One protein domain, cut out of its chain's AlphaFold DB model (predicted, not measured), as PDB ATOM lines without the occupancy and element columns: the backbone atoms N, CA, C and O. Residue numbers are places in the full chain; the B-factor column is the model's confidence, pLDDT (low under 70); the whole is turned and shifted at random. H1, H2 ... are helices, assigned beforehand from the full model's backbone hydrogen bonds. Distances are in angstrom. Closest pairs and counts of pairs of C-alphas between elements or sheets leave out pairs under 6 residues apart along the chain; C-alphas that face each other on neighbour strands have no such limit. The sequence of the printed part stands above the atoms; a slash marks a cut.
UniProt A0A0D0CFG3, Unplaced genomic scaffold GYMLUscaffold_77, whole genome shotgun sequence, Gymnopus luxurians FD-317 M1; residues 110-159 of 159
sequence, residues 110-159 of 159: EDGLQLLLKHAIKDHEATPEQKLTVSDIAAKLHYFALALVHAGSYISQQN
ATOM      1  N   GLU A 110     137.292 127.639 112.457       93.88
ATOM      2  CA  GLU A 110     138.065 127.164 111.304       93.88
ATOM      3  C   GLU A 110     137.632 125.753 110.862       93.88
ATOM      4  O   GLU A 110     137.298 125.542 109.694       93.88
ATOM      5  N   ASP A 111     137.542 124.806 111.800       94.50
ATOM      6  CA  ASP A 111     137.122 123.430 111.518       94.50
ATOM      7  C   ASP A 111     135.659 123.378 111.049       94.50
ATOM      8  O   ASP A 111     135.303 122.605 110.156       94.50
ATOM      9  N   GLY A 112     134.796 124.217 111.629       94.69
ATOM     10  CA  GLY A 112     133.392 124.322 111.242       94.69
ATOM     11  C   GLY A 112     133.206 124.870 109.821       94.69
ATOM     12  O   GLY A 112     132.398 124.343 109.053       94.69
ATOM     13  N   LEU A 113     133.988 125.883 109.432       94.25
ATOM     14  CA  LEU A 113     134.001 126.400 108.059       94.25
ATOM     15  C   LEU A 113     134.450 125.326 107.073       94.25
ATOM     16  O   LEU A 113     133.789 125.109 106.056       94.25
ATOM     17  N   GLN A 114     135.547 124.633 107.387       93.62
ATOM     18  CA  GLN A 114     136.068 123.555 106.550       93.62
ATOM     19  C   GLN A 114     135.047 122.426 106.391       93.62
ATOM     20  O   GLN A 114     134.835 121.941 105.277       93.62
ATOM     21  N   LEU A 115     134.358 122.043 107.471       95.31
ATOM     22  CA  LEU A 115     133.308 121.030 107.424       95.31
ATOM     23  C   LEU A 115     132.135 121.470 106.539       95.31
ATOM     24  O   LEU A 115     131.690 120.696 105.690       95.31
ATOM     25  N   LEU A 116     131.651 122.705 106.693       95.69
ATOM     26  CA  LEU A 116     130.554 123.221 105.875       95.69
ATOM     27  C   LEU A 116     130.933 123.265 104.390       95.69
ATOM     28  O   LEU A 116     130.170 122.780 103.558       95.69
ATOM     29  N   LEU A 117     132.117 123.788 104.059       93.69
ATOM     30  CA  LEU A 117     132.624 123.859 102.683       93.69
ATOM     31  C   LEU A 117     132.722 122.480 102.043       93.69
ATOM     32  O   LEU A 117     132.195 122.266 100.949       93.69
ATOM     33  N   LYS A 118     133.318 121.528 102.765       93.12
ATOM     34  CA  LYS A 118     133.448 120.142 102.317       93.12
ATOM     35  C   LYS A 118     132.103 119.546 101.893       93.12
ATOM     36  O   LYS A 118     132.049 118.802 100.919       93.12
ATOM     37  N   HIS A 119     131.020 119.870 102.599       93.56
ATOM     38  CA  HIS A 119     129.686 119.369 102.265       93.56
ATOM     39  C   HIS A 119     128.931 120.238 101.245       93.56
ATOM     40  O   HIS A 119     128.169 119.685 100.458       93.56
ATOM     41  N   ALA A 120     129.140 121.558 101.234       92.25
ATOM     42  CA  ALA A 120     128.424 122.511 100.380       92.25
ATOM     43  C   ALA A 120     128.921 122.552  98.929       92.25
ATOM     44  O   ALA A 120     128.112 122.658  98.009       92.25
ATOM     45  N   ILE A 121     130.239 122.486  98.726       87.31
ATOM     46  CA  ILE A 121     130.876 122.663  97.408       87.31
ATOM     47  C   ILE A 121     131.794 121.494  97.003       87.31
ATOM     48  O   ILE A 121     132.282 121.457  95.869       87.31
ATOM     49  N   LYS A 122     131.964 120.497  97.887       80.38
ATOM     50  CA  LYS A 122     132.759 119.274  97.663       80.38
ATOM     51  C   LYS A 122     134.213 119.602  97.295       80.38
ATOM     52  O   LYS A 122     134.882 120.285  98.061       80.38
ATOM     53  N   ASP A 123     134.686 119.125  96.143       75.19
ATOM     54  CA  ASP A 123     136.078 119.244  95.690       75.19
ATOM     55  C   ASP A 123     136.382 120.575  94.974       75.19
ATOM     56  O   ASP A 123     137.465 120.744  94.413       75.19
ATOM     57  N   HIS A 124     135.437 121.521  94.954       76.56
ATOM     58  CA  HIS A 124     135.641 122.829  94.330       76.56
ATOM     59  C   HIS A 124     136.226 123.827  95.329       76.56
ATOM     60  O   HIS A 124     135.839 123.864  96.497       76.56
ATOM     61  N   GLU A 125     137.125 124.688  94.856       83.50
ATOM     62  CA  GLU A 125     137.603 125.807  95.662       83.50
ATOM     63  C   GLU A 125     136.522 126.886  95.795       83.50
ATOM     64  O   GLU A 125     135.924 127.321  94.810       83.50
ATOM     65  N   ALA A 126     136.295 127.345  97.026       84.56
ATOM     66  CA  ALA A 126     135.362 128.428  97.304       84.56
ATOM     67  C   ALA A 126     135.900 129.777  96.813       84.56
ATOM     68  O   ALA A 126     137.027 130.157  97.157       84.56
ATOM     69  N   THR A 127     135.061 130.555  96.125       88.88
ATOM     70  CA  THR A 127     135.363 131.965  95.837       88.88
ATOM     71  C   THR A 127     135.390 132.795  97.133       88.88
ATOM     72  O   THR A 127     134.820 132.381  98.151       88.88
ATOM     73  N   PRO A 128     136.027 133.982  97.145       88.19
ATOM     74  CA  PRO A 128     136.021 134.867  98.312       88.19
ATOM     75  C   PRO A 128     134.612 135.196  98.839       88.19
ATOM     76  O   PRO A 128     134.387 135.193 100.048       88.19
ATOM     77  N   GLU A 129     133.640 135.406  97.951       88.75
ATOM     78  CA  GLU A 129     132.244 135.709  98.296       88.75
ATOM     79  C   GLU A 129     131.543 134.504  98.938       88.75
ATOM     80  O   GLU A 129     130.785 134.644  99.906       88.75
ATOM     81  N   GLN A 130     131.826 133.299  98.437       88.75
ATOM     82  CA  GLN A 130     131.318 132.060  99.020       88.75
ATOM     83  C   GLN A 130     131.899 131.830 100.416       88.75
ATOM     84  O   GLN A 130     131.157 131.443 101.315       88.75
ATOM     85  N   LYS A 131     133.187 132.130 100.633       88.56
ATOM     86  CA  LYS A 131     133.814 132.036 101.963       88.56
ATOM     87  C   LYS A 131     133.138 132.955 102.983       88.56
ATOM     88  O   LYS A 131     132.879 132.514 104.100       88.56
ATOM     89  N   LEU A 132     132.795 134.188 102.598       90.44
ATOM     90  CA  LEU A 132     132.038 135.106 103.461       90.44
ATOM     91  C   LEU A 132     130.651 134.543 103.803       90.44
ATOM     92  O   LEU A 132     130.275 134.474 104.969       90.44
ATOM     93  N   THR A 133     129.928 134.051 102.794       92.00
ATOM     94  CA  THR A 133     128.580 133.485 102.972       92.00
ATOM     95  C   THR A 133     128.589 132.249 103.878       92.00
ATOM     96  O   THR A 133     127.759 132.110 104.775       92.00
ATOM     97  N   VAL A 134     129.551 131.351 103.671       92.38
ATOM     98  CA  VAL A 134     129.761 130.152 104.493       92.38
ATOM     99  C   VAL A 134     130.083 130.536 105.931       92.38
ATOM    100  O   VAL A 134     129.571 129.895 106.846       92.38
ATOM    101  N   SER A 135     130.872 131.593 106.138       93.88
ATOM    102  CA  SER A 135     131.174 132.102 107.474       93.88
ATOM    103  C   SER A 135     129.929 132.531 108.234       93.88
ATOM    104  O   SER A 135     129.720 132.103 109.372       93.88
ATOM    105  N   ASP A 136     129.053 133.292 107.584       95.81
ATOM    106  CA  ASP A 136     127.797 133.733 108.186       95.81
ATOM    107  C   ASP A 136     126.854 132.560 108.494       95.81
ATOM    108  O   ASP A 136     126.184 132.547 109.530       95.81
ATOM    109  N   ILE A 137     126.795 131.558 107.611       95.62
ATOM    110  CA  ILE A 137     125.990 130.348 107.826       95.62
ATOM    111  C   ILE A 137     126.551 129.537 108.998       95.62
ATOM    112  O   ILE A 137     125.794 129.158 109.890       95.62
ATOM    113  N   ALA A 138     127.862 129.293 109.031       95.88
ATOM    114  CA  ALA A 138     128.495 128.496 110.075       95.88
ATOM    115  C   ALA A 138     128.307 129.118 111.468       95.88
ATOM    116  O   ALA A 138     127.958 128.408 112.414       95.88
ATOM    117  N   ALA A 139     128.428 130.447 111.568       95.62
ATOM    118  CA  ALA A 139     128.162 131.188 112.798       95.62
ATOM    119  C   ALA A 139     126.701 131.050 113.263       95.62
ATOM    120  O   ALA A 139     126.448 130.797 114.441       95.62
ATOM    121  N   LYS A 140     125.726 131.154 112.345       96.56
ATOM    122  CA  LYS A 140     124.291 130.968 112.654       96.56
ATOM    123  C   LYS A 140     123.944 129.545 113.091       96.56
ATOM    124  O   LYS A 140     122.971 129.351 113.809       96.56
ATOM    125  N   LEU A 141     124.723 128.560 112.651       96.19
ATOM    126  CA  LEU A 141     124.570 127.155 113.031       96.19
ATOM    127  C   LEU A 141     125.397 126.782 114.268       96.19
ATOM    128  O   LEU A 141     125.539 125.596 114.566       96.19
ATOM    129  N   HIS A 142     125.941 127.780 114.974       94.62
ATOM    130  CA  HIS A 142     126.743 127.615 116.188       94.62
ATOM    131  C   HIS A 142     127.916 126.643 116.021       94.62
ATOM    132  O   HIS A 142     128.339 126.002 116.977       94.62
ATOM    133  N   TYR A 143     128.423 126.494 114.793       95.44
ATOM    134  CA  TYR A 143     129.476 125.534 114.463       95.44
ATOM    135  C   TYR A 143     129.176 124.091 114.924       95.44
ATOM    136  O   TYR A 143     130.082 123.287 115.152       95.44
ATOM    137  N   PHE A 144     127.895 123.728 115.050       94.38
ATOM    138  CA  PHE A 144     127.498 122.368 115.391       94.38
ATOM    139  C   PHE A 144     127.729 121.451 114.197       94.38
ATOM    140  O   PHE A 144     127.060 121.586 113.173       94.38
ATOM    141  N   ALA A 145     128.626 120.473 114.354       94.25
ATOM    142  CA  ALA A 145     129.034 119.562 113.286       94.25
ATOM    143  C   ALA A 145     127.847 119.013 112.476       94.25
ATOM    144  O   ALA A 145     127.828 119.108 111.252       94.25
ATOM    145  N   LEU A 146     126.812 118.510 113.158       94.12
ATOM    146  CA  LEU A 146     125.629 117.953 112.502       94.12
ATOM    147  C   LEU A 146     124.841 119.005 111.702       94.12
ATOM    148  O   LEU A 146     124.431 118.740 110.574       94.12
ATOM    149  N   ALA A 147     124.657 120.205 112.259       96.06
ATOM    150  CA  ALA A 147     123.950 121.292 111.585       96.06
ATOM    151  C   ALA A 147     124.709 121.764 110.336       96.06
ATOM    152  O   ALA A 147     124.101 121.969 109.286       96.06
ATOM    153  N   LEU A 148     126.039 121.866 110.429       96.56
ATOM    154  CA  LEU A 148     126.919 122.213 109.312       96.56
ATOM    155  C   LEU A 148     126.863 121.163 108.195       96.56
ATOM    156  O   LEU A 148     126.705 121.518 107.029       96.56
ATOM    157  N   VAL A 149     126.937 119.872 108.544       96.12
ATOM    158  CA  VAL A 149     126.832 118.761 107.580       96.12
ATOM    159  C   VAL A 149     125.486 118.790 106.863       96.12
ATOM    160  O   VAL A 149     125.444 118.647 105.640       96.12
ATOM    161  N   HIS A 150     124.387 119.000 107.592       96.44
ATOM    162  CA  HIS A 150     123.053 119.103 107.000       96.44
ATOM    163  C   HIS A 150     122.936 120.307 106.065       96.44
ATOM    164  O   HIS A 150     122.509 120.146 104.922       96.44
ATOM    165  N   ALA A 151     123.349 121.496 106.516       96.19
ATOM    166  CA  ALA A 151     123.286 122.708 105.708       96.19
ATOM    167  C   ALA A 151     124.135 122.585 104.438       96.19
ATOM    168  O   ALA A 151     123.641 122.854 103.346       96.19
ATOM    169  N   GLY A 152     125.377 122.109 104.560       95.12
ATOM    170  CA  GLY A 152     126.245 121.879 103.411       95.12
ATOM    171  C   GLY A 152     125.661 120.848 102.448       95.12
ATOM    172  O   GLY A 152     125.570 121.112 101.253       95.12
ATOM    173  N   SER A 153     125.169 119.716 102.956       94.44
ATOM    174  CA  SER A 153     124.574 118.681 102.099       94.44
ATOM    175  C   SER A 153     123.348 119.194 101.344       94.44
ATOM    176  O   SER A 153     123.182 118.868 100.172       94.44
ATOM    177  N   TYR A 154     122.518 120.025 101.984       94.94
ATOM    178  CA  TYR A 154     121.381 120.669 101.328       94.94
ATOM    179  C   TYR A 154     121.833 121.666 100.251       94.94
ATOM    180  O   TYR A 154     121.333 121.612  99.131       94.94
ATOM    181  N   ILE A 155     122.815 122.527 100.549       92.81
ATOM    182  CA  ILE A 155     123.380 123.482  99.580       92.81
ATOM    183  C   ILE A 155     123.913 122.747  98.343       92.81
ATOM    184  O   ILE A 155     123.599 123.138  97.222       92.81
ATOM    185  N   SER A 156     124.643 121.641  98.521       91.62
ATOM    186  CA  SER A 156     125.175 120.861  97.396       91.62
ATOM    187  C   SER A 156     124.099 120.189  96.534       91.62
ATOM    188  O   SER A 156     124.425 119.776  95.425       91.62
ATOM    189  N   GLN A 157     122.872 119.996  97.025       88.12
ATOM    190  CA  GLN A 157     121.774 119.435  96.223       88.12
ATOM    191  C   GLN A 157     121.058 120.495  95.381       88.12
ATOM    192  O   GLN A 157     120.319 120.142  94.466       88.12
ATOM    193  N   GLN A 158     121.234 121.773  95.722       76.56
ATOM    194  CA  GLN A 158     120.603 122.910  95.048       76.56
ATOM    195  C   GLN A 158     121.548 123.615  94.057       76.56
ATOM    196  O   GLN A 158     121.121 124.549  93.381       76.56
ATOM    197  N   ASN A 159     122.804 123.164  93.982       56.84
ATOM    198  CA  ASN A 159     123.816 123.569  93.005       56.84
ATOM    199  C   ASN A 159     123.982 122.481  91.941       56.84
ATOM    200  O   ASN A 159     124.176 122.849  90.763       56.84
TER     201      ASN A 159
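Overview. This is residues 110 to 159 of the 159 residues of an uncharacterized protein of Gymnopus luxurians FD-317 M1 (UniProt A0A0D0CFG3). Three helices make a small compact body: H2 and H3 form a V, near each other where H2 ends and H3 begins, and H1 lies over one side of it, reaching from H2 to H3. H1 packs side by side with H3 and crosses the second half of H2 at an angle only just about perpendicular, 72 degrees. The printed part has 50 residues with three named helices, H1, H2 and H3 in chain order, and no named strand; its class is all helix. The radius of gyration of the C-alphas is 9.4 A, and the C-alphas span 23 by 21 by 15 A.

Along the chain. Find C-alpha 110 at (138.065, 127.164, 111.304); from there H1, residues 110 to 120, runs 15.3 A. After a short link, look for C-alpha 128 at (136.021, 134.867, 98.312), where H2, residues 128 to 140, begins its 18.9 A. A tight link leads to H3, residues 145 to 158, which runs 20.4 A to C-alpha 158 at (120.603, 122.910, 95.048).

Arrangement. Start at H1, which touches H2 at the C-alphas of Leu 113 and Ala 138, their closest, 6.2 A apart. H2 touches H1 with residues 134 to 138 alone, and the two are only just about perpendicular, at 72 degrees. H1 also touches H3, closest at the C-alphas of Ala 120 and Gly 152, 3.8 A apart; they run the same way at a shallow tilt of 32 degrees. H2 and H3 are close but not clearly touching, with the C-alphas of Ala 138 and Leu 148 closest at 6.5 A; they run opposite ways at a steep tilt of 45 degrees. In H1, H2 and H3 every O i to N i+4 pair is within hydrogen-bond range.

Size, cuts and confidence. The two C-alphas farthest apart are those of Pro 128 and Leu 146, at 24.4 A. The printed part has no cut and no long link between its helices. Its mean pLDDT is 91.1; look at Asn 159, the chain's last residue, for the one value under 70.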